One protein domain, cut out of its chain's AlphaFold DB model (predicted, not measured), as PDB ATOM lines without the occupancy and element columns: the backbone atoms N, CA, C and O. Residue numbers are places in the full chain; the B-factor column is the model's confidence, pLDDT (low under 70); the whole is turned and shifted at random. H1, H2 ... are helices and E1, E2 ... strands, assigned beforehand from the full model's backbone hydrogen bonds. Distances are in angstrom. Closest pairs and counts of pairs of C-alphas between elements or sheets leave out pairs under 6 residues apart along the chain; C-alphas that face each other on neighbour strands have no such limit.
ATOM      1  N   TYR A  99     -35.771 -13.598  26.908       78.56
ATOM      2  CA  TYR A  99     -35.631 -15.042  26.980       78.56
ATOM      3  C   TYR A  99     -36.090 -15.500  28.357       78.56
ATOM      4  O   TYR A  99     -35.584 -15.031  29.379       78.56
ATOM      5  N   ALA A 100     -37.057 -16.407  28.368       84.06
ATOM      6  CA  ALA A 100     -37.539 -17.069  29.564       84.06
ATOM      7  C   ALA A 100     -37.261 -18.566  29.466       84.06
ATOM      8  O   ALA A 100     -37.518 -19.202  28.447       84.06
ATOM      9  N   PHE A 101     -36.730 -19.131  30.537       84.12
ATOM     10  CA  PHE A 101     -36.432 -20.544  30.680       84.12
ATOM     11  C   PHE A 101     -37.528 -21.178  31.527       84.12
ATOM     12  O   PHE A 101     -37.690 -20.825  32.694       84.12
ATOM     13  N   CYS A 102     -38.298 -22.088  30.945       86.06
ATOM     14  CA  CYS A 102     -39.449 -22.703  31.592       86.06
ATOM     15  C   CYS A 102     -39.202 -24.207  31.734       86.06
ATOM     16  O   CYS A 102     -38.900 -24.890  30.752       86.06
ATOM     17  N   ALA A 103     -39.321 -24.726  32.955       85.88
ATOM     18  CA  ALA A 103     -39.255 -26.157  33.218       85.88
ATOM     19  C   ALA A 103     -40.628 -26.773  32.954       85.88
ATOM     20  O   ALA A 103     -41.602 -26.421  33.617       85.88
ATOM     21  N   VAL A 104     -40.723 -27.689  31.998       86.06
ATOM     22  CA  VAL A 104     -41.997 -28.306  31.613       86.06
ATOM     23  C   VAL A 104     -41.875 -29.826  31.512       86.06
ATOM     24  O   VAL A 104     -40.790 -30.348  31.238       86.06
ATOM     25  N   PRO A 105     -42.973 -30.579  31.703       87.12
ATOM     26  CA  PRO A 105     -42.979 -32.012  31.439       87.12
ATOM     27  C   PRO A 105     -42.556 -32.318  29.998       87.12
ATOM     28  O   PRO A 105     -42.889 -31.576  29.069       87.12
ATOM     29  N   ARG A 106     -41.862 -33.442  29.785       84.25
ATOM     30  CA  ARG A 106     -41.356 -33.825  28.453       84.25
ATOM     31  C   ARG A 106     -42.452 -33.846  27.389       84.25
ATOM     32  O   ARG A 106     -42.243 -33.361  26.275       84.25
ATOM     33  N   ASP A 107     -43.627 -34.364  27.729       84.94
ATOM     34  CA  ASP A 107     -44.757 -34.457  26.799       84.94
ATOM     35  C   ASP A 107     -45.348 -33.085  26.465       84.94
ATOM     36  O   ASP A 107     -45.676 -32.820  25.306       84.94
ATOM     37  N   ALA A 108     -45.397 -32.177  27.443       83.75
ATOM     38  CA  ALA A 108     -45.771 -30.781  27.228       83.75
ATOM     39  C   ALA A 108     -44.787 -30.094  26.270       83.75
ATOM     40  O   ALA A 108     -45.212 -29.535  25.260       83.75
ATOM     41  N   ALA A 109     -43.476 -30.239  26.492       80.94
ATOM     42  CA  ALA A 109     -42.463 -29.702  25.581       80.94
ATOM     43  C   ALA A 109     -42.575 -30.281  24.158       80.94
ATOM     44  O   ALA A 109     -42.445 -29.544  23.182       80.94
ATOM     45  N   ARG A 110     -42.860 -31.587  23.999       81.62
ATOM     46  CA  ARG A 110     -43.042 -32.209  22.666       81.62
ATOM     47  C   ARG A 110     -44.278 -31.693  21.933       81.62
ATOM     48  O   ARG A 110     -44.275 -31.670  20.704       81.62
ATOM     49  N   ARG A 111     -45.350 -31.374  22.657       81.06
ATOM     50  CA  ARG A 111     -46.586 -30.839  22.070       81.06
ATOM     51  C   ARG A 111     -46.441 -29.351  21.746       81.06
ATOM     52  O   ARG A 111     -46.803 -28.955  20.646       81.06
ATOM     53  N   ALA A 112     -45.802 -28.578  22.624       76.94
ATOM     54  CA  ALA A 112     -45.496 -27.168  22.382       76.94
ATOM     55  C   ALA A 112     -44.622 -26.986  21.129       76.94
ATOM     56  O   ALA A 112     -44.912 -26.148  20.285       76.94
ATOM     57  N   GLN A 113     -43.617 -27.849  20.930       72.00
ATOM     58  CA  GLN A 113     -42.801 -27.853  19.706       72.00
ATOM     59  C   GLN A 113     -43.580 -28.165  18.424       72.00
ATOM     60  O   GLN A 113     -43.147 -27.790  17.340       72.00
ATOM     61  N   ARG A 114     -44.711 -28.866  18.534       74.69
ATOM     62  CA  ARG A 114     -45.604 -29.162  17.406       74.69
ATOM     63  C   ARG A 114     -46.650 -28.065  17.179       74.69
ATOM     64  O   ARG A 114     -47.555 -28.269  16.381       74.69
ATOM     65  N   GLY A 115     -46.536 -26.933  17.877       68.06
ATOM     66  CA  GLY A 115     -47.456 -25.802  17.754       68.06
ATOM     67  C   GLY A 115     -48.783 -25.988  18.488       68.06
ATOM     68  O   GLY A 115     -49.725 -25.254  18.221       68.06
ATOM     69  N   ALA A 116     -48.897 -26.960  19.402       72.62
ATOM     70  CA  ALA A 116     -50.108 -27.107  20.203       72.62
ATOM     71  C   ALA A 116     -50.143 -26.036  21.306       72.62
ATOM     72  O   ALA A 116     -49.395 -26.128  22.283       72.62
ATOM     73  N   GLU A 117     -51.023 -25.044  21.159       66.88
ATOM     74  CA  GLU A 117     -51.139 -23.908  22.088       66.88
ATOM     75  C   GLU A 117     -51.522 -24.343  23.516       66.88
ATOM     76  O   GLU A 117     -51.021 -23.796  24.500       66.88
ATOM     77  N   ASP A 118     -52.322 -25.405  23.648       73.38
ATOM     78  CA  ASP A 118     -52.763 -25.947  24.940       73.38
ATOM     79  C   ASP A 118     -51.749 -26.877  25.625       73.38
ATOM     80  O   ASP A 118     -52.028 -27.460  26.674       73.38
ATOM     81  N   ALA A 119     -50.565 -27.055  25.042       77.69
ATOM     82  CA  ALA A 119     -49.588 -28.022  25.527       77.69
ATOM     83  C   ALA A 119     -48.948 -27.655  26.868       77.69
ATOM     84  O   ALA A 119     -48.483 -28.553  27.578       77.69
ATOM     85  N   LEU A 120     -48.861 -26.359  27.167       82.75
ATOM     86  CA  LEU A 120     -48.098 -25.826  28.288       82.75
ATOM     87  C   LEU A 120     -48.990 -25.721  29.532       82.75
ATOM     88  O   LEU A 120     -49.971 -24.978  29.503       82.75
ATOM     89  N   PRO A 121     -48.677 -26.451  30.616       83.38
ATOM     90  CA  PRO A 121     -49.469 -26.386  31.833       83.38
ATOM     91  C   PRO A 121     -49.244 -25.046  32.539       83.38
ATOM     92  O   PRO A 121     -48.104 -24.634  32.755       83.38
ATOM     93  N   GLU A 122     -50.330 -24.379  32.918       87.75
ATOM     94  CA  GLU A 122     -50.264 -23.288  33.887       87.75
ATOM     95  C   GLU A 122     -50.327 -23.870  35.296       87.75
ATOM     96  O   GLU A 122     -51.099 -24.793  35.557       87.75
ATOM     97  N   ALA A 123     -49.529 -23.314  36.198       85.94
ATOM     98  CA  ALA A 123     -49.572 -23.617  37.617       85.94
ATOM     99  C   ALA A 123     -50.071 -22.393  38.386       85.94
ATOM    100  O   ALA A 123     -49.936 -21.260  37.922       85.94
ATOM    101  N   GLU A 124     -50.642 -22.616  39.563       87.94
ATOM    102  CA  GLU A 124     -50.870 -21.555  40.541       87.94
ATOM    103  C   GLU A 124     -49.624 -21.388  41.412       87.94
ATOM    104  O   GLU A 124     -48.934 -22.359  41.730       87.94
ATOM    105  N   GLY A 125     -49.313 -20.150  41.782       84.44
ATOM    106  CA  GLY A 125     -48.137 -19.840  42.587       84.44
ATOM    107  C   GLY A 125     -48.146 -18.403  43.093       84.44
ATOM    108  O   GLY A 125     -49.197 -17.769  43.188       84.44
ATOM    109  N   LEU A 126     -46.962 -17.871  43.400       85.81
ATOM    110  CA  LEU A 126     -46.803 -16.562  44.045       85.81
ATOM    111  C   LEU A 126     -47.296 -15.383  43.206       85.81
ATOM    112  O   LEU A 126     -47.604 -14.337  43.764       85.81
ATOM    113  N   LEU A 127     -47.354 -15.539  41.888       88.38
ATOM    114  CA  LEU A 127     -47.837 -14.532  40.943       88.38
ATOM    115  C   LEU A 127     -49.171 -14.963  40.320       88.38
ATOM    116  O   LEU A 127     -49.519 -14.547  39.217       88.38
ATOM    117  N   GLY A 128     -49.898 -15.848  41.001       89.25
ATOM    118  CA  GLY A 128     -51.157 -16.410  40.544       89.25
ATOM    119  C   GLY A 128     -50.970 -17.448  39.450       89.25
ATOM    120  O   GLY A 128     -49.923 -18.089  39.334       89.25
ATOM    121  N   ARG A 129     -52.017 -17.662  38.661       90.75
ATOM    122  CA  ARG A 129     -52.007 -18.678  37.610       90.75
ATOM    123  C   ARG A 129     -51.076 -18.274  36.465       90.75
ATOM    124  O   ARG A 129     -51.133 -17.136  35.996       90.75
ATOM    125  N   GLY A 130     -50.266 -19.196  35.952       90.50
ATOM    126  CA  GLY A 130     -49.481 -19.001  34.729       90.50
ATOM    127  C   GLY A 130     -48.336 -19.986  34.550       90.50
ATOM    128  O   GLY A 130     -48.189 -20.945  35.305       90.50
ATOM    129  N   LEU A 131     -47.543 -19.768  33.505       89.00
ATOM    130  CA  LEU A 131     -46.329 -20.533  33.262       89.00
ATOM    131  C   LEU A 131     -45.172 -19.884  34.020       89.00
ATOM    132  O   LEU A 131     -44.763 -18.764  33.708       89.00
ATOM    133  N   TYR A 132     -44.649 -20.607  35.002       88.50
ATOM    134  CA  TYR A 132     -43.516 -20.163  35.799       88.50
ATOM    135  C   TYR A 132     -42.213 -20.456  35.067       88.50
ATOM    136  O   TYR A 132     -41.900 -21.593  34.705       88.50
ATOM    137  N   CYS A 133     -41.454 -19.396  34.853       87.19
ATOM    138  CA  CYS A 133     -40.192 -19.394  34.152       87.19
ATOM    139  C   CYS A 133     -39.163 -18.597  34.959       87.19
ATOM    140  O   CYS A 133     -39.478 -17.890  35.920       87.19
ATOM    141  N   SER A 134     -37.907 -18.690  34.543       83.06
ATOM    142  CA  SER A 134     -36.828 -17.855  35.050       83.06
ATOM    143  C   SER A 134     -36.136 -17.136  33.902       83.06
ATOM    144  O   SER A 134     -36.104 -17.627  32.777       83.06
ATOM    145  N   THR A 135     -35.547 -15.978  34.174       76.81
ATOM    146  CA  THR A 135     -34.627 -15.315  33.239       76.81
ATOM    147  C   THR A 135     -33.246 -15.969  33.233       76.81
ATOM    148  O   THR A 135     -32.401 -15.615  32.413       76.81
ATOM    149  N   GLU A 136     -33.007 -16.931  34.127       73.44
ATOM    150  CA  GLU A 136     -31.745 -17.643  34.248       73.44
ATOM    151  C   GLU A 136     -31.931 -19.144  34.057       73.44
ATOM    152  O   GLU A 136     -32.830 -19.745  34.653       73.44
ATOM    153  N   PRO A 137     -31.061 -19.785  33.269       70.19
ATOM    154  CA  PRO A 137     -31.246 -21.185  32.932       70.19
ATOM    155  C   PRO A 137     -31.005 -22.118  34.112       70.19
ATOM    156  O   PRO A 137     -31.693 -23.124  34.232       70.19
ATOM    157  N   GLU A 138     -30.061 -21.791  34.996       72.44
ATOM    158  CA  GLU A 138     -29.742 -22.614  36.165       72.44
ATOM    159  C   GLU A 138     -30.909 -22.668  37.152       72.44
ATOM    160  O   GLU A 138     -31.260 -23.741  37.628       72.44
ATOM    161  N   ALA A 139     -31.574 -21.533  37.382       71.00
ATOM    162  CA  ALA A 139     -32.736 -21.450  38.263       71.00
ATOM    163  C   ALA A 139     -33.968 -22.180  37.699       71.00
ATOM    164  O   ALA A 139     -34.826 -22.621  38.458       71.00
ATOM    165  N   ALA A 140     -34.055 -22.319  36.374       75.56
ATOM    166  CA  ALA A 140     -35.123 -23.054  35.705       75.56
ATOM    167  C   ALA A 140     -34.814 -24.550  35.517       75.56
ATOM    168  O   ALA A 140     -35.676 -25.300  35.060       75.56
ATOM    169  N   ARG A 141     -33.605 -25.028  35.835       75.88
ATOM    170  CA  ARG A 141     -33.281 -26.456  35.729       75.88
ATOM    171  C   ARG A 141     -33.877 -27.208  36.915       75.88
ATOM    172  O   ARG A 141     -33.393 -27.120  38.036       75.88
ATOM    173  N   VAL A 142     -34.902 -28.006  36.635       77.56
ATOM    174  CA  VAL A 142     -35.534 -28.893  37.615       77.56
ATOM    175  C   VAL A 142     -35.334 -30.340  37.178       77.56
ATOM    176  O   VAL A 142     -35.635 -30.706  36.040       77.56
ATOM    177  N   HIS A 143     -34.825 -31.182  38.080       74.94
ATOM    178  CA  HIS A 143     -34.625 -32.603  37.801       74.94
ATOM    179  C   HIS A 143     -35.935 -33.284  37.379       74.94
ATOM    180  O   HIS A 143     -36.954 -33.172  38.055       74.94
ATOM    181  N   GLY A 144     -35.891 -34.020  36.264       76.94
ATOM    182  CA  GLY A 144     -37.047 -34.742  35.715       76.94
ATOM    183  C   GLY A 144     -37.927 -33.923  34.766       76.94
ATOM    184  O   GLY A 144     -38.757 -34.508  34.071       76.94
ATOM    185  N   LEU A 145     -37.711 -32.609  34.667       83.50
ATOM    186  CA  LEU A 145     -38.379 -31.742  33.698       83.50
ATOM    187  C   LEU A 145     -37.442 -31.396  32.540       83.50
ATOM    188  O   LEU A 145     -36.220 -31.523  32.626       83.50
ATOM    189  N   GLU A 146     -38.029 -30.986  31.423       82.75
ATOM    190  CA  GLU A 146     -37.282 -30.449  30.298       82.75
ATOM    191  C   GLU A 146     -37.288 -28.931  30.314       82.75
ATOM    192  O   GLU A 146     -38.305 -28.292  30.577       82.75
ATOM    193  N   LEU A 147     -36.129 -28.366  29.990       81.62
ATOM    194  CA  LEU A 147     -35.964 -26.933  29.859       81.62
ATOM    195  C   LEU A 147     -36.433 -26.490  28.476       81.62
ATOM    196  O   LEU A 147     -35.932 -26.971  27.455       81.62
ATOM    197  N   LEU A 148     -37.371 -25.556  28.448       81.31
ATOM    198  CA  LEU A 148     -37.862 -24.919  27.239       81.31
ATOM    199  C   LEU A 148     -37.479 -23.439  27.272       81.31
ATOM    200  O   LEU A 148     -37.683 -22.755  28.273       81.31
ATOM    201  N   VAL A 149     -36.890 -22.958  26.183       82.44
ATOM    202  CA  VAL A 149     -36.507 -21.558  26.011       82.44
ATOM    203  C   VAL A 149     -37.615 -20.864  25.237       82.44
ATOM    204  O   VAL A 149     -37.885 -21.189  24.079       82.44
ATOM    205  N   VAL A 150     -38.265 -19.912  25.888       80.38
ATOM    206  CA  VAL A 150     -39.306 -19.061  25.324       80.38
ATOM    207  C   VAL A 150     -38.682 -17.732  24.948       80.38
ATOM    208  O   VAL A 150     -38.221 -16.983  25.811       80.38
ATOM    209  N   ARG A 151     -38.702 -17.419  23.658       78.06
ATOM    210  CA  ARG A 151     -38.369 -16.090  23.151       78.06
ATOM    211  C   ARG A 151     -39.663 -15.314  22.947       78.06
ATOM    212  O   ARG A 151     -40.438 -15.650  22.054       78.06
ATOM    213  N   PHE A 152     -39.868 -14.256  23.723       75.19
ATOM    214  CA  PHE A 152     -41.049 -13.406  23.596       75.19
ATOM    215  C   PHE A 152     -40.680 -11.922  23.578       75.19
ATOM    216  O   PHE A 152     -39.627 -11.505  24.065       75.19
ATOM    217  N   PHE A 153     -41.565 -11.129  22.982       74.25
ATOM    218  CA  PHE A 153     -41.527  -9.678  23.060       74.25
ATOM    219  C   PHE A 153     -42.669  -9.267  23.979       74.25
ATOM    220  O   PHE A 153     -43.816  -9.586  23.659       74.25
ATOM    221  N   PRO A 154     -42.395  -8.614  25.118       66.62
ATOM    222  CA  PRO A 154     -43.464  -8.156  25.990       66.62
ATOM    223  C   PRO A 154     -44.383  -7.187  25.237       66.62
ATOM    224  O   PRO A 154     -45.591  -7.231  25.447       66.62
ATOM    225  N   GLY A 155     -43.847  -6.385  24.310       66.62
ATOM    226  CA  GLY A 155     -44.620  -5.421  23.537       66.62
ATOM    227  C   GLY A 155     -45.113  -4.264  24.403       66.62
ATOM    228  O   GLY A 155     -45.052  -4.291  25.637       66.62
ATOM    229  N   ARG A 156     -45.611  -3.213  23.753       63.59
ATOM    230  CA  ARG A 156     -46.293  -2.123  24.457       63.59
ATOM    231  C   ARG A 156     -47.688  -2.582  24.858       63.59
ATOM    232  O   ARG A 156     -48.335  -3.344  24.144       63.59
ATOM    233  N   ARG A 157     -48.162  -2.103  26.005       62.53
ATOM    234  CA  ARG A 157     -49.546  -2.321  26.428       62.53
ATOM    235  C   ARG A 157     -50.468  -1.679  25.392       62.53
ATOM    236  O   ARG A 157     -50.403  -0.468  25.182       62.53
ATOM    237  N   SER A 158     -51.328  -2.474  24.767       55.44
ATOM    238  CA  SER A 158     -52.380  -1.980  23.880       55.44
ATOM    239  C   SER A 158     -53.733  -2.475  24.381       55.44
ATOM    240  O   SER A 158     -53.835  -3.627  24.808       55.44
ATOM    241  N   PRO A 159     -54.780  -1.635  24.360       51.16
ATOM    242  CA  PRO A 159     -56.118  -2.076  24.733       51.16
ATOM    243  C   PRO A 159     -56.545  -3.250  23.837       51.16
ATOM    244  O   PRO A 159     -56.459  -3.164  22.616       51.16
ATOM    245  N   GLY A 160     -56.954  -4.362  24.456       56.25
ATOM    246  CA  GLY A 160     -57.382  -5.583  23.759       56.25
ATOM    247  C   GLY A 160     -56.284  -6.616  23.468       56.25
ATOM    248  O   GLY A 160     -56.614  -7.740  23.096       56.25
ATOM    249  N   CYS A 161     -55.004  -6.300  23.696       58.62
ATOM    250  CA  CYS A 161     -53.897  -7.246  23.525       58.62
ATOM    251  C   CYS A 161     -53.129  -7.424  24.835       58.62
ATOM    252  O   CYS A 161     -52.738  -6.446  25.470       58.62
ATOM    253  N   ALA A 162     -52.870  -8.678  25.219       61.34
ATOM    254  CA  ALA A 162     -51.970  -8.964  26.329       61.34
ATOM    255  C   ALA A 162     -50.561  -8.482  25.957       61.34
ATOM    256  O   ALA A 162     -49.934  -9.045  25.060       61.34
ATOM    257  N   GLY A 163     -50.094  -7.424  26.616       68.88
ATOM    258  CA  GLY A 163     -48.833  -6.758  26.300       68.88
ATOM    259  C   GLY A 163     -48.197  -6.146  27.544       68.88
ATOM    260  O   GLY A 163     -48.877  -5.800  28.508       68.88
ATOM    261  N   GLY A 164     -46.877  -6.023  27.528       76.56
ATOM    262  CA  GLY A 164     -46.054  -5.576  28.642       76.56
ATOM    263  C   GLY A 164     -45.824  -6.649  29.708       76.56
ATOM    264  O   GLY A 164     -46.604  -7.591  29.873       76.56
ATOM    265  N   LEU A 165     -44.747  -6.473  30.474       82.94
ATOM    266  CA  LEU A 165     -44.473  -7.247  31.680       82.94
ATOM    267  C   LEU A 165     -44.684  -6.362  32.909       82.94
ATOM    268  O   LEU A 165     -44.086  -5.288  33.001       82.94
ATOM    269  N   LYS A 166     -45.512  -6.807  33.857       85.00
ATOM    270  CA  LYS A 166     -45.695  -6.089  35.121       85.00
ATOM    271  C   LYS A 166     -44.581  -6.462  36.087       85.00
ATOM    272  O   LYS A 166     -44.471  -7.620  36.483       85.00
ATOM    273  N   VAL A 167     -43.783  -5.486  36.501       85.06
ATOM    274  CA  VAL A 167     -42.839  -5.676  37.605       85.06
ATOM    275  C   VAL A 167     -43.598  -5.478  38.909       85.06
ATOM    276  O   VAL A 167     -44.173  -4.412  39.128       85.06
ATOM    277  N   VAL A 168     -43.635  -6.505  39.750       82.75
ATOM    278  CA  VAL A 168     -44.270  -6.440  41.070       82.75
ATOM    279  C   VAL A 168     -43.216  -6.399  42.163       82.75
ATOM    280  O   VAL A 168     -42.101  -6.891  41.998       82.75
ATOM    281  N   THR A 169     -43.573  -5.785  43.284       81.06
ATOM    282  CA  THR A 169     -42.706  -5.653  44.460       81.06
ATOM    283  C   THR A 169     -43.058  -6.643  45.573       81.06
ATOM    284  O   THR A 169     -42.283  -6.818  46.508       81.06
ATOM    285  N   ALA A 170     -44.202  -7.314  45.458       82.25
ATOM    286  CA  ALA A 170     -44.707  -8.299  46.405       82.25
ATOM    287  C   ALA A 170     -45.371  -9.468  45.653       82.25
ATOM    288  O   ALA A 170     -45.736  -9.293  44.484       82.25
ATOM    289  N   PRO A 171     -45.549 -10.640  46.294       84.75
ATOM    290  CA  PRO A 171     -46.334 -11.727  45.726       84.75
ATOM    291  C   PRO A 171     -47.765 -11.261  45.427       84.75
ATOM    292  O   PRO A 171     -48.377 -10.542  46.216       84.75
ATOM    293  N   ASP A 172     -48.298 -11.696  44.292       84.50
ATOM    294  CA  ASP A 172     -49.665 -11.448  43.835       84.50
ATOM    295  C   ASP A 172     -50.310 -12.790  43.449       84.50
ATOM    296  O   ASP A 172     -50.472 -13.080  42.260       84.50
ATOM    297  N   PRO A 173     -50.667 -13.643  44.431       85.31
ATOM    298  CA  PRO A 173     -51.277 -14.946  44.163       85.31
ATOM    299  C   PRO A 173     -52.653 -14.817  43.495       85.31
ATOM    300  O   PRO A 173     -53.107 -15.745  42.834       85.31
ATOM    301  N   THR A 174     -53.307 -13.659  43.621       85.94
ATOM    302  CA  THR A 174     -54.557 -13.365  42.912       85.94
ATOM    303  C   THR A 174     -54.353 -13.136  41.414       85.94
ATOM    304  O   THR A 174     -55.292 -13.290  40.640       85.94
ATOM    305  N   GLY A 175     -53.132 -12.804  40.983       85.06
ATOM    306  CA  GLY A 175     -52.795 -12.622  39.576       85.06
ATOM    307  C   GLY A 175     -53.454 -11.398  38.935       85.06
ATOM    308  O   GLY A 175     -53.812 -11.455  37.756       85.06
ATOM    309  N   ARG A 176     -53.596 -10.279  39.664       86.25
ATOM    310  CA  ARG A 176     -54.258  -9.040  39.183       86.25
ATOM    311  C   ARG A 176     -53.639  -8.481  37.906       86.25
ATOM    312  O   ARG A 176     -54.317  -7.882  37.075       86.25
ATOM    313  N   TRP A 177     -52.350  -8.734  37.694       86.00
ATOM    314  CA  TRP A 177     -51.658  -8.410  36.443       86.00
ATOM    315  C   TRP A 177     -52.350  -8.998  35.196       86.00
ATOM    316  O   TRP A 177     -52.241  -8.432  34.103       86.00
ATOM    317  N   ARG A 178     -53.093 -10.105  35.336       86.12
ATOM    318  CA  ARG A 178     -53.902 -10.669  34.249       86.12
ATOM    319  C   ARG A 178     -55.107  -9.795  33.916       86.12
ATOM    320  O   ARG A 178     -55.363  -9.528  32.742       86.12
ATOM    321  N   GLU A 179     -55.821  -9.324  34.924       85.06
ATOM    322  CA  GLU A 179     -56.983  -8.442  34.751       85.06
ATOM    323  C   GLU A 179     -56.563  -7.093  34.159       85.06
ATOM    324  O   GLU A 179     -57.228  -6.539  33.289       85.06
ATOM    325  N   GLU A 180     -55.379  -6.614  34.538       81.50
ATOM    326  CA  GLU A 180     -54.791  -5.378  34.017       81.50
ATOM    327  C   GLU A 180     -54.304  -5.483  32.554       81.50
ATOM    328  O   GLU A 180     -53.951  -4.467  31.939       81.50
ATOM    329  N   GLY A 181     -54.302  -6.694  31.983       80.00
ATOM    330  CA  GLY A 181     -53.958  -6.940  30.582       80.00
ATOM    331  C   GLY A 181     -52.472  -7.199  30.311       80.00
ATOM    332  O   GLY A 181     -52.059  -7.145  29.155       80.00
ATOM    333  N   PHE A 182     -51.655  -7.498  31.325       83.88
ATOM    334  CA  PHE A 182     -50.227  -7.771  31.114       83.88
ATOM    335  C   PHE A 182     -49.973  -9.169  30.549       83.88
ATOM    336  O   PHE A 182     -50.649 -10.130  30.924       83.88
ATOM    337  N   ALA A 183     -48.962  -9.293  29.686       83.12
ATOM    338  CA  ALA A 183     -48.520 -10.563  29.105       83.12
ATOM    339  C   ALA A 183     -47.851 -11.492  30.139       83.12
ATOM    340  O   ALA A 183     -47.863 -12.716  29.999       83.12
ATOM    341  N   GLY A 184     -47.301 -10.907  31.198       88.00
ATOM    342  CA  GLY A 184     -46.706 -11.624  32.313       88.00
ATOM    343  C   GLY A 184     -46.384 -10.697  33.475       88.00
ATOM    344  O   GLY A 184     -46.550  -9.476  33.395       88.00
ATOM    345  N   CYS A 185     -45.878 -11.293  34.541       88.00
ATOM    346  CA  CYS A 185     -45.483 -10.629  35.761       88.00
ATOM    347  C   CYS A 185     -44.099 -11.105  36.203       88.00
ATOM    348  O   CYS A 185     -43.773 -12.284  36.072       88.00
ATOM    349  N   TRP A 186     -43.277 -10.193  36.711       86.50
ATOM    350  CA  TRP A 186     -41.937 -10.491  37.200       86.50
ATOM    351  C   TRP A 186     -41.740  -9.954  38.605       86.50
ATOM    352  O   TRP A 186     -41.979  -8.771  38.857       86.50
ATOM    353  N   LEU A 187     -41.262 -10.827  39.487       83.38
ATOM    354  CA  LEU A 187     -40.823 -10.490  40.831       83.38
ATOM    355  C   LEU A 187     -39.280 -10.450  40.862       83.38
ATOM    356  O   LEU A 187     -38.632 -11.498  40.749       83.38
ATOM    357  N   PRO A 188     -38.659  -9.259  40.966       75.56
ATOM    358  CA  PRO A 188     -37.206  -9.132  41.006       75.56
ATOM    359  C   PRO A 188     -36.612  -9.641  42.327       75.56
ATOM    360  O   PRO A 188     -37.267  -9.669  43.369       75.56
ATOM    361  N   ARG A 189     -35.315  -9.988  42.313       72.12
ATOM    362  CA  ARG A 189     -34.606 -10.380  43.546       72.12
ATOM    363  C   ARG A 189     -34.559  -9.244  44.556       72.12
ATOM    364  O   ARG A 189     -34.292  -8.106  44.191       72.12
ATOM    365  N   GLY A 190     -34.669  -9.612  45.833       64.94
ATOM    366  CA  GLY A 190     -34.382  -8.717  46.955       64.94
ATOM    367  C   GLY A 190     -35.450  -7.657  47.208       64.94
ATOM    368  O   GLY A 190     -35.195  -6.740  47.978       64.94
ATOM    369  N   VAL A 191     -36.619  -7.766  46.568       61.59
ATOM    370  CA  VAL A 191     -37.731  -6.820  46.752       61.59
ATOM    371  C   VAL A 191     -38.734  -7.314  47.804       61.59
ATOM    372  O   VAL A 191     -39.380  -6.504  48.457       61.59
ATOM    373  N   CYS A 192     -38.816  -8.626  48.044       57.28
ATOM    374  CA  CYS A 192     -39.607  -9.201  49.136       57.28
ATOM    375  C   CYS A 192     -38.743  -9.500  50.362       57.28
ATOM    376  O   CYS A 192     -37.712 -10.160  50.242       57.28
ATOM    377  N   ALA A 193     -39.198  -9.042  51.533       48.50
ATOM    378  CA  ALA A 193     -38.541  -9.262  52.821       48.50
ATOM    379  C   ALA A 193     -38.815 -10.661  53.415       48.50
ATOM    380  O   ALA A 193     -37.950 -11.211  54.089       48.50
ATOM    381  N   ASP A 194     -39.975 -11.261  53.118       51.06
ATOM    382  CA  ASP A 194     -40.488 -12.424  53.871       51.06
ATOM    383  C   ASP A 194     -40.264 -13.787  53.198       51.06
ATOM    384  O   ASP A 194     -40.647 -14.834  53.715       51.06
ATOM    385  N   SER A 195     -39.624 -13.816  52.033       43.50
ATOM    386  CA  SER A 195     -39.198 -15.063  51.398       43.50
ATOM    387  C   SER A 195     -37.908 -14.797  50.639       43.50
ATOM    388  O   SER A 195     -37.795 -13.783  49.955       43.50
ATOM    389  N   GLY A 196     -36.908 -15.670  50.806       45.41
ATOM    390  CA  GLY A 196     -35.584 -15.532  50.185       45.41
ATOM    391  C   GLY A 196     -35.636 -15.279  48.667       45.41
ATOM    392  O   GLY A 196     -36.692 -15.348  48.051       45.41
ATOM    393  N   PRO A 197     -34.507 -14.987  48.005       40.66
ATOM    394  CA  PRO A 197     -34.499 -14.333  46.694       40.66
ATOM    395  C   PRO A 197     -35.159 -15.171  45.578       40.66
ATOM    396  O   PRO A 197     -34.480 -15.944  44.901       40.66
ATOM    397  N   ARG A 198     -36.458 -14.979  45.308       57.66
ATOM    398  CA  ARG A 198     -37.170 -15.697  44.236       57.66
ATOM    399  C   ARG A 198     -37.275 -14.843  42.966       57.66
ATOM    400  O   ARG A 198     -37.980 -13.844  42.927       57.66
ATOM    401  N   ARG A 199     -36.506 -15.232  41.937       62.62
ATOM    402  CA  ARG A 199     -36.474 -14.671  40.564       62.62
ATOM    403  C   ARG A 199     -37.645 -15.213  39.738       62.62
ATOM    404  O   ARG A 199     -37.416 -15.907  38.748       62.62
ATOM    405  N   GLU A 200     -38.874 -14.975  40.168       77.25
ATOM    406  CA  GLU A 200     -40.034 -15.604  39.528       77.25
ATOM    407  C   GLU A 200     -40.576 -14.745  38.387       77.25
ATOM    408  O   GLU A 200     -40.949 -13.585  38.571       77.25
ATOM    409  N   LEU A 201     -40.595 -15.328  37.189       86.94
ATOM    410  CA  LEU A 201     -41.257 -14.786  36.013       86.94
ATOM    411  C   LEU A 201     -42.480 -15.658  35.729       86.94
ATOM    412  O   LEU A 201     -42.340 -16.837  35.425       86.94
ATOM    413  N   CYS A 202     -43.672 -15.085  35.808       89.44
ATOM    414  CA  CYS A 202     -44.920 -15.763  35.484       89.44
ATOM    415  C   CYS A 202     -45.461 -15.205  34.167       89.44
ATOM    416  O   CYS A 202     -45.721 -14.008  34.052       89.44
ATOM    417  N   LEU A 203     -45.604 -16.052  33.153       88.81
ATOM    418  CA  LEU A 203     -46.115 -15.667  31.837       88.81
ATOM    419  C   LEU A 203     -47.503 -16.257  31.608       88.81
ATOM    420  O   LEU A 203     -47.823 -17.339  32.104       88.81
ATOM    421  N   ARG A 204     -48.329 -15.582  30.806       88.00
ATOM    422  CA  ARG A 204     -49.555 -16.211  30.302       88.00
ATOM    423  C   ARG A 204     -49.216 -17.331  29.338       88.00
ATOM    424  O   ARG A 204     -48.374 -17.150  28.454       88.00
ATOM    425  N   ARG A 205     -49.941 -18.442  29.430       86.31
ATOM    426  CA  ARG A 205     -49.816 -19.535  28.466       86.31
ATOM    427  C   ARG A 205     -50.017 -19.065  27.030       86.31
ATOM    428  O   ARG A 205     -49.238 -19.451  26.170       86.31
ATOM    429  N   GLU A 206     -50.991 -18.192  26.779       81.88
ATOM    430  CA  GLU A 206     -51.316 -17.713  25.427       81.88
ATOM    431  C   GLU A 206     -50.158 -16.914  24.810       81.88
ATOM    432  O   GLU A 206     -49.911 -16.973  23.607       81.88
ATOM    433  N   VAL A 207     -49.414 -16.185  25.646       79.25
ATOM    434  CA  VAL A 207     -48.229 -15.431  25.219       79.25
ATOM    435  C   VAL A 207     -47.101 -16.389  24.874       79.25
ATOM    436  O   VAL A 207     -46.429 -16.203  23.865       79.25
ATOM    437  N   VAL A 208     -46.914 -17.439  25.675       77.31
ATOM    438  CA  VAL A 208     -45.869 -18.440  25.439       77.31
ATOM    439  C   VAL A 208     -46.192 -19.326  24.232       77.31
ATOM    440  O   VAL A 208     -45.289 -19.663  23.475       77.31
ATOM    441  N   ALA A 209     -47.462 -19.665  24.018       73.00
ATOM    442  CA  ALA A 209     -47.923 -20.433  22.866       73.00
ATOM    443  C   ALA A 209     -47.680 -19.696  21.538       73.00
ATOM    444  O   ALA A 209     -47.282 -20.312  20.554       73.00
ATOM    445  N   ARG A 210     -47.865 -18.370  21.532       71.19
ATOM    446  CA  ARG A 210     -47.551 -17.499  20.385       71.19
ATOM    447  C   ARG A 210     -46.063 -17.164  20.273       71.19
ATOM    448  O   ARG A 210     -45.608 -16.710  19.225       71.19
ATOM    449  N   ALA A 211     -45.315 -17.332  21.358       68.44
ATOM    450  CA  ALA A 211     -43.887 -17.085  21.407       68.44
ATOM    451  C   ALA A 211     -43.101 -18.236  20.771       68.44
ATOM    452  O   ALA A 211     -43.536 -19.385  20.704       68.44
ATOM    453  N   THR A 212     -41.885 -17.937  20.324       67.00
ATOM    454  CA  THR A 212     -41.005 -18.963  19.769       67.00
ATOM    455  C   THR A 212     -40.424 -19.799  20.908       67.00
ATOM    456  O   THR A 212     -39.498 -19.375  21.605       67.00
ATOM    457  N   ALA A 213     -40.975 -20.994  21.098       66.75
ATOM    458  CA  ALA A 213     -40.525 -21.986  22.065       66.75
ATOM    459  C   ALA A 213     -39.546 -22.985  21.425       66.75
ATOM    460  O   ALA A 213     -39.878 -23.640  20.437       66.75
ATOM    461  N   HIS A 214     -38.352 -23.157  21.994       69.81
ATOM    462  CA  HIS A 214     -37.383 -24.158  21.530       69.81
ATOM    463  C   HIS A 214     -36.754 -24.934  22.689       69.81
ATOM    464  O   HIS A 214     -36.686 -24.461  23.821       69.81
ATOM    465  N   ARG A 215     -36.299 -26.162  22.412       63.44
ATOM    466  CA  ARG A 215     -35.472 -26.917  23.360       63.44
ATOM    467  C   ARG A 215     -34.009 -26.550  23.117       63.44
ATOM    468  O   ARG A 215     -33.605 -26.530  21.957       63.44
ATOM    469  N   PRO A 216     -33.202 -26.352  24.167       57.00
ATOM    470  CA  PRO A 216     -31.771 -26.171  23.992       57.00
ATOM    471  C   PRO A 216     -31.157 -27.437  23.369       57.00
ATOM    472  O   PRO A 216     -31.314 -28.544  23.895       57.00
ATOM    473  N   GLY A 217     -30.491 -27.292  22.219       52.09
ATOM    474  CA  GLY A 217     -29.790 -28.378  21.524       52.09
ATOM    475  C   GLY A 217     -30.614 -29.121  20.461       52.09
ATOM    476  O   GLY A 217     -30.202 -30.200  20.000       52.09
ATOM    477  N   SER A 218     -31.769 -28.583  20.056       53.09
ATOM    478  CA  SER A 218     -32.483 -29.049  18.863       53.09
ATOM    479  C   SER A 218     -32.184 -28.128  17.681       53.09
ATOM    480  O   SER A 218     -32.762 -27.057  17.585       53.09
ATOM    481  N   TRP A 219     -31.364 -28.596  16.731       39.84
ATOM    482  CA  TRP A 219     -31.086 -27.918  15.445       39.84
ATOM    483  C   TRP A 219     -32.347 -27.677  14.589       39.84
ATOM    484  O   TRP A 219     -32.318 -26.925  13.624       39.84
ATOM    485  N   LEU A 220     -33.454 -28.328  14.967       43.00
ATOM    486  CA  LEU A 220     -34.795 -28.170  14.408       43.00
ATOM    487  C   LEU A 220     -35.588 -27.031  15.068       43.00
ATOM    488  O   LEU A 220     -36.809 -26.985  14.935       43.00
ATOM    489  N   SER A 221     -34.940 -26.130  15.812       47.25
ATOM    490  CA  SER A 221     -35.587 -24.877  16.178       47.25
ATOM    491  C   SER A 221     -36.003 -24.176  14.883       47.25
ATOM    492  O   SER A 221     -35.164 -23.853  14.046       47.25
ATOM    493  N   LEU A 222     -37.310 -23.946  14.723       38.91
ATOM    494  CA  LEU A 222     -37.904 -23.200  13.600       38.91
ATOM    495  C   LEU A 222     -37.304 -21.791  13.443       38.91
ATOM    496  O   LEU A 222     -37.484 -21.133  12.424       38.91
ATOM    497  N   ASP A 223     -36.579 -21.335  14.461       45.06
ATOM    498  CA  ASP A 223     -35.845 -20.090  14.495       45.06
ATOM    499  C   ASP A 223     -34.338 -20.365  14.392       45.06
ATOM    500  O   ASP A 223     -33.702 -20.887  15.312       45.06
ATOM    501  N   HIS A 224     -33.777 -20.027  13.230       50.16
ATOM    502  CA  HIS A 224     -32.350 -20.130  12.924       50.16
ATOM    503  C   HIS A 224     -31.559 -18.876  13.309       50.16
ATOM    504  O   HIS A 224     -30.392 -18.758  12.918       50.16
ATOM    505  N   SER A 225     -32.168 -17.931  14.032       52.25
ATOM    506  CA  SER A 225     -31.500 -16.682  14.382       52.25
ATOM    507  C   SER A 225     -30.205 -16.919  15.162       52.25
ATOM    508  O   SER A 225     -30.074 -17.826  15.988       52.25
ATOM    509  N   TRP A 226     -29.218 -16.071  14.876       50.44
ATOM    510  CA  TRP A 226     -27.908 -16.100  15.523       50.44
ATOM    511  C   TRP A 226     -28.007 -16.006  17.053       50.44
ATOM    512  O   TRP A 226     -27.240 -16.647  17.766       50.44
ATOM    513  N   ASP A 227     -29.006 -15.279  17.556       48.88
ATOM    514  CA  ASP A 227     -29.261 -15.131  18.988       48.88
ATOM    515  C   ASP A 227     -29.690 -16.450  19.645       48.88
ATOM    516  O   ASP A 227     -29.199 -16.778  20.725       48.88
ATOM    517  N   VAL A 228     -30.540 -17.250  18.986       52.88
ATOM    518  CA  VAL A 228     -30.920 -18.590  19.469       52.88
ATOM    519  C   VAL A 228     -29.689 -19.478  19.540       52.88
ATOM    520  O   VAL A 228     -29.425 -20.060  20.588       52.88
ATOM    521  N   ARG A 229     -28.864 -19.485  18.486       55.88
ATOM    522  CA  ARG A 229     -27.607 -20.245  18.490       55.88
ATOM    523  C   ARG A 229     -26.696 -19.788  19.624       55.88
ATOM    524  O   ARG A 229     -26.168 -20.628  20.334       55.88
ATOM    525  N   ARG A 230     -26.530 -18.480  19.847       53.72
ATOM    526  CA  ARG A 230     -25.700 -17.930  20.936       53.72
ATOM    527  C   ARG A 230     -26.217 -18.321  22.322       53.72
ATOM    528  O   ARG A 230     -25.420 -18.654  23.196       53.72
ATOM    529  N   THR A 231     -27.531 -18.300  22.522       53.47
ATOM    530  CA  THR A 231     -28.148 -18.752  23.778       53.47
ATOM    531  C   THR A 231     -27.968 -20.259  23.951       53.47
ATOM    532  O   THR A 231     -27.601 -20.705  25.032       53.47
ATOM    533  N   GLU A 232     -28.118 -21.046  22.883       53.97
ATOM    534  CA  GLU A 232     -27.769 -22.468  22.889       53.97
ATOM    535  C   GLU A 232     -26.292 -22.681  23.234       53.97
ATOM    536  O   GLU A 232     -26.013 -23.505  24.093       53.97
ATOM    537  N   TRP A 233     -25.354 -21.911  22.672       51.09
ATOM    538  CA  TRP A 233     -23.926 -21.978  23.016       51.09
ATOM    539  C   TRP A 233     -23.675 -21.720  24.508       51.09
ATOM    540  O   TRP A 233     -22.928 -22.469  25.137       51.09
ATOM    541  N   LEU A 234     -24.336 -20.715  25.094       51.91
ATOM    542  CA  LEU A 234     -24.248 -20.417  26.531       51.91
ATOM    543  C   LEU A 234     -24.815 -21.552  27.402       51.91
ATOM    544  O   LEU A 234     -24.265 -21.853  28.457       51.91
ATOM    545  N   LEU A 235     -25.883 -22.217  26.953       50.62
ATOM    546  CA  LEU A 235     -26.500 -23.342  27.671       50.62
ATOM    547  C   LEU A 235     -25.720 -24.652  27.504       50.62
ATOM    548  O   LEU A 235     -25.660 -25.452  28.440       50.62
ATOM    549  N   VAL A 236     -25.139 -24.869  26.321       48.81
ATOM    550  CA  VAL A 236     -24.301 -26.022  25.963       48.81
ATOM    551  C   VAL A 236     -22.980 -25.965  26.725       48.81
ATOM    552  O   VAL A 236     -22.547 -26.997  27.227       48.81
ATOM    553  N   GLY A 237     -22.384 -24.779  26.896       47.59
ATOM    554  CA  GLY A 237     -21.152 -24.604  27.672       47.59
ATOM    555  C   GLY A 237     -21.263 -25.032  29.143       47.59
ATOM    556  O   GLY A 237     -20.255 -25.372  29.752       47.59
ATOM    557  N   GLY A 238     -22.482 -25.074  29.696       46.22
ATOM    558  CA  GLY A 238     -22.759 -25.480  31.078       46.22
ATOM    559  C   GLY A 238     -23.480 -26.826  31.244       46.22
ATOM    560  O   GLY A 238     -23.931 -27.124  32.349       46.22
ATOM    561  N   ASP A 239     -23.672 -27.628  30.188       49.91
ATOM    562  CA  ASP A 239     -24.300 -28.959  30.295       49.91
ATOM    563  C   ASP A 239     -23.471 -30.041  29.572       49.91
ATOM    564  O   ASP A 239     -23.421 -30.070  28.336       49.91
TER     565      ASP A 239
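What this domain is: This is residues 99 to 239 of the 295 residues of the protein "Hypothetical protein" of Alexandrium monilatum (UniProt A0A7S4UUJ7). A single seven-stranded sheet, strongly twisted and curled like part of a barrel, makes the core; H1 and H4 sit over one face and the short H2 over the other. At opposite ends of the body, H3 grazes the sheet near E4 and E5, and H5 grazes it near E3, E1 and E7. The 141 printed residues hold five named helices and seven named strands, E1 H1 E2 H2 E3 E4 H3 E5 E6 H4 E7 H5 along the chain; the sheet is mixed, in the order E4 E5 E6 E2 E1 E3 E7. The class is mixed, helices and strands, with 63 residues, under half, in named elements. The whole is compact and rounded, with a radius of gyration of the C-alphas of 14.8 A and spans of 39 by 35 by 27 A.

How they stand to each other: Start at E1, residues 99 to 104, antiparallel to E3, residues 146 to 152, with N 102 and O 148 2.8 A apart. Beyond E3 comes the edge strand E7, residues 212 to 214, antiparallel to it, N 149 to O 214 at 2.8 A. On the other side of E1 is antiparallel E2, residues 131 to 134, N 134 to O 101 at 2.8 A. E2 is staggered: its residues 131 to 133 pair with antiparallel E6, residues 200 to 203, N 133 to O 201 at 2.8 A. E6 forms a hairpin with E5, residues 184 to 187, N 185 to O 202 at 2.8 A. The edge strand E4, residues 165 to 167, is parallel to E5, N 186 to O 166 at 2.8 A. E4, H3, residues 176 to 179, and E5 make a strand-helix-strand unit, two parallel neighbour strands with a helix between, its crossover right-handed. E2, H2, residues 137 to 140, and E3 make a split one, with E1 between the strands, also right-handed. H1, residues 106 to 112, lies over E3 at a height of 8.2 A over the sheet; their closest C-alphas, Arg 106 and Glu 146, are 5.6 A apart. H4, residues 205 to 210, is on the same face, over none of the strands; H2 is on the opposite face. H5, residues 226 to 236, only grazes the sheet. In H1, H4 and H5 every O i to N i+4 pair is within hydrogen-bond range; H2 and H3 are too short for one.

Where its parts are: Find C-alpha 99 at (-35.631, -15.042, 26.980), where E1 begins and runs 15.4 A. E3, the longest strand, runs 18.7 A from C-alpha 146 at (-37.282, -30.449, 30.298). H5 runs 14.8 A to C-alpha 236 at (-24.301, -26.022, 25.963).

The domain as a whole: Look for the two C-alphas farthest apart at Ala 193 and Leu 220, 43.0 A. The printed part has no cut; the links H1 to E2, E3 to E4, E5 to E6 and E7 to H5 are long. The mean pLDDT of the printed part is 72.2, with residues 115, 117, 154 to 163, 190 to 199 and 211 to 239 under 70.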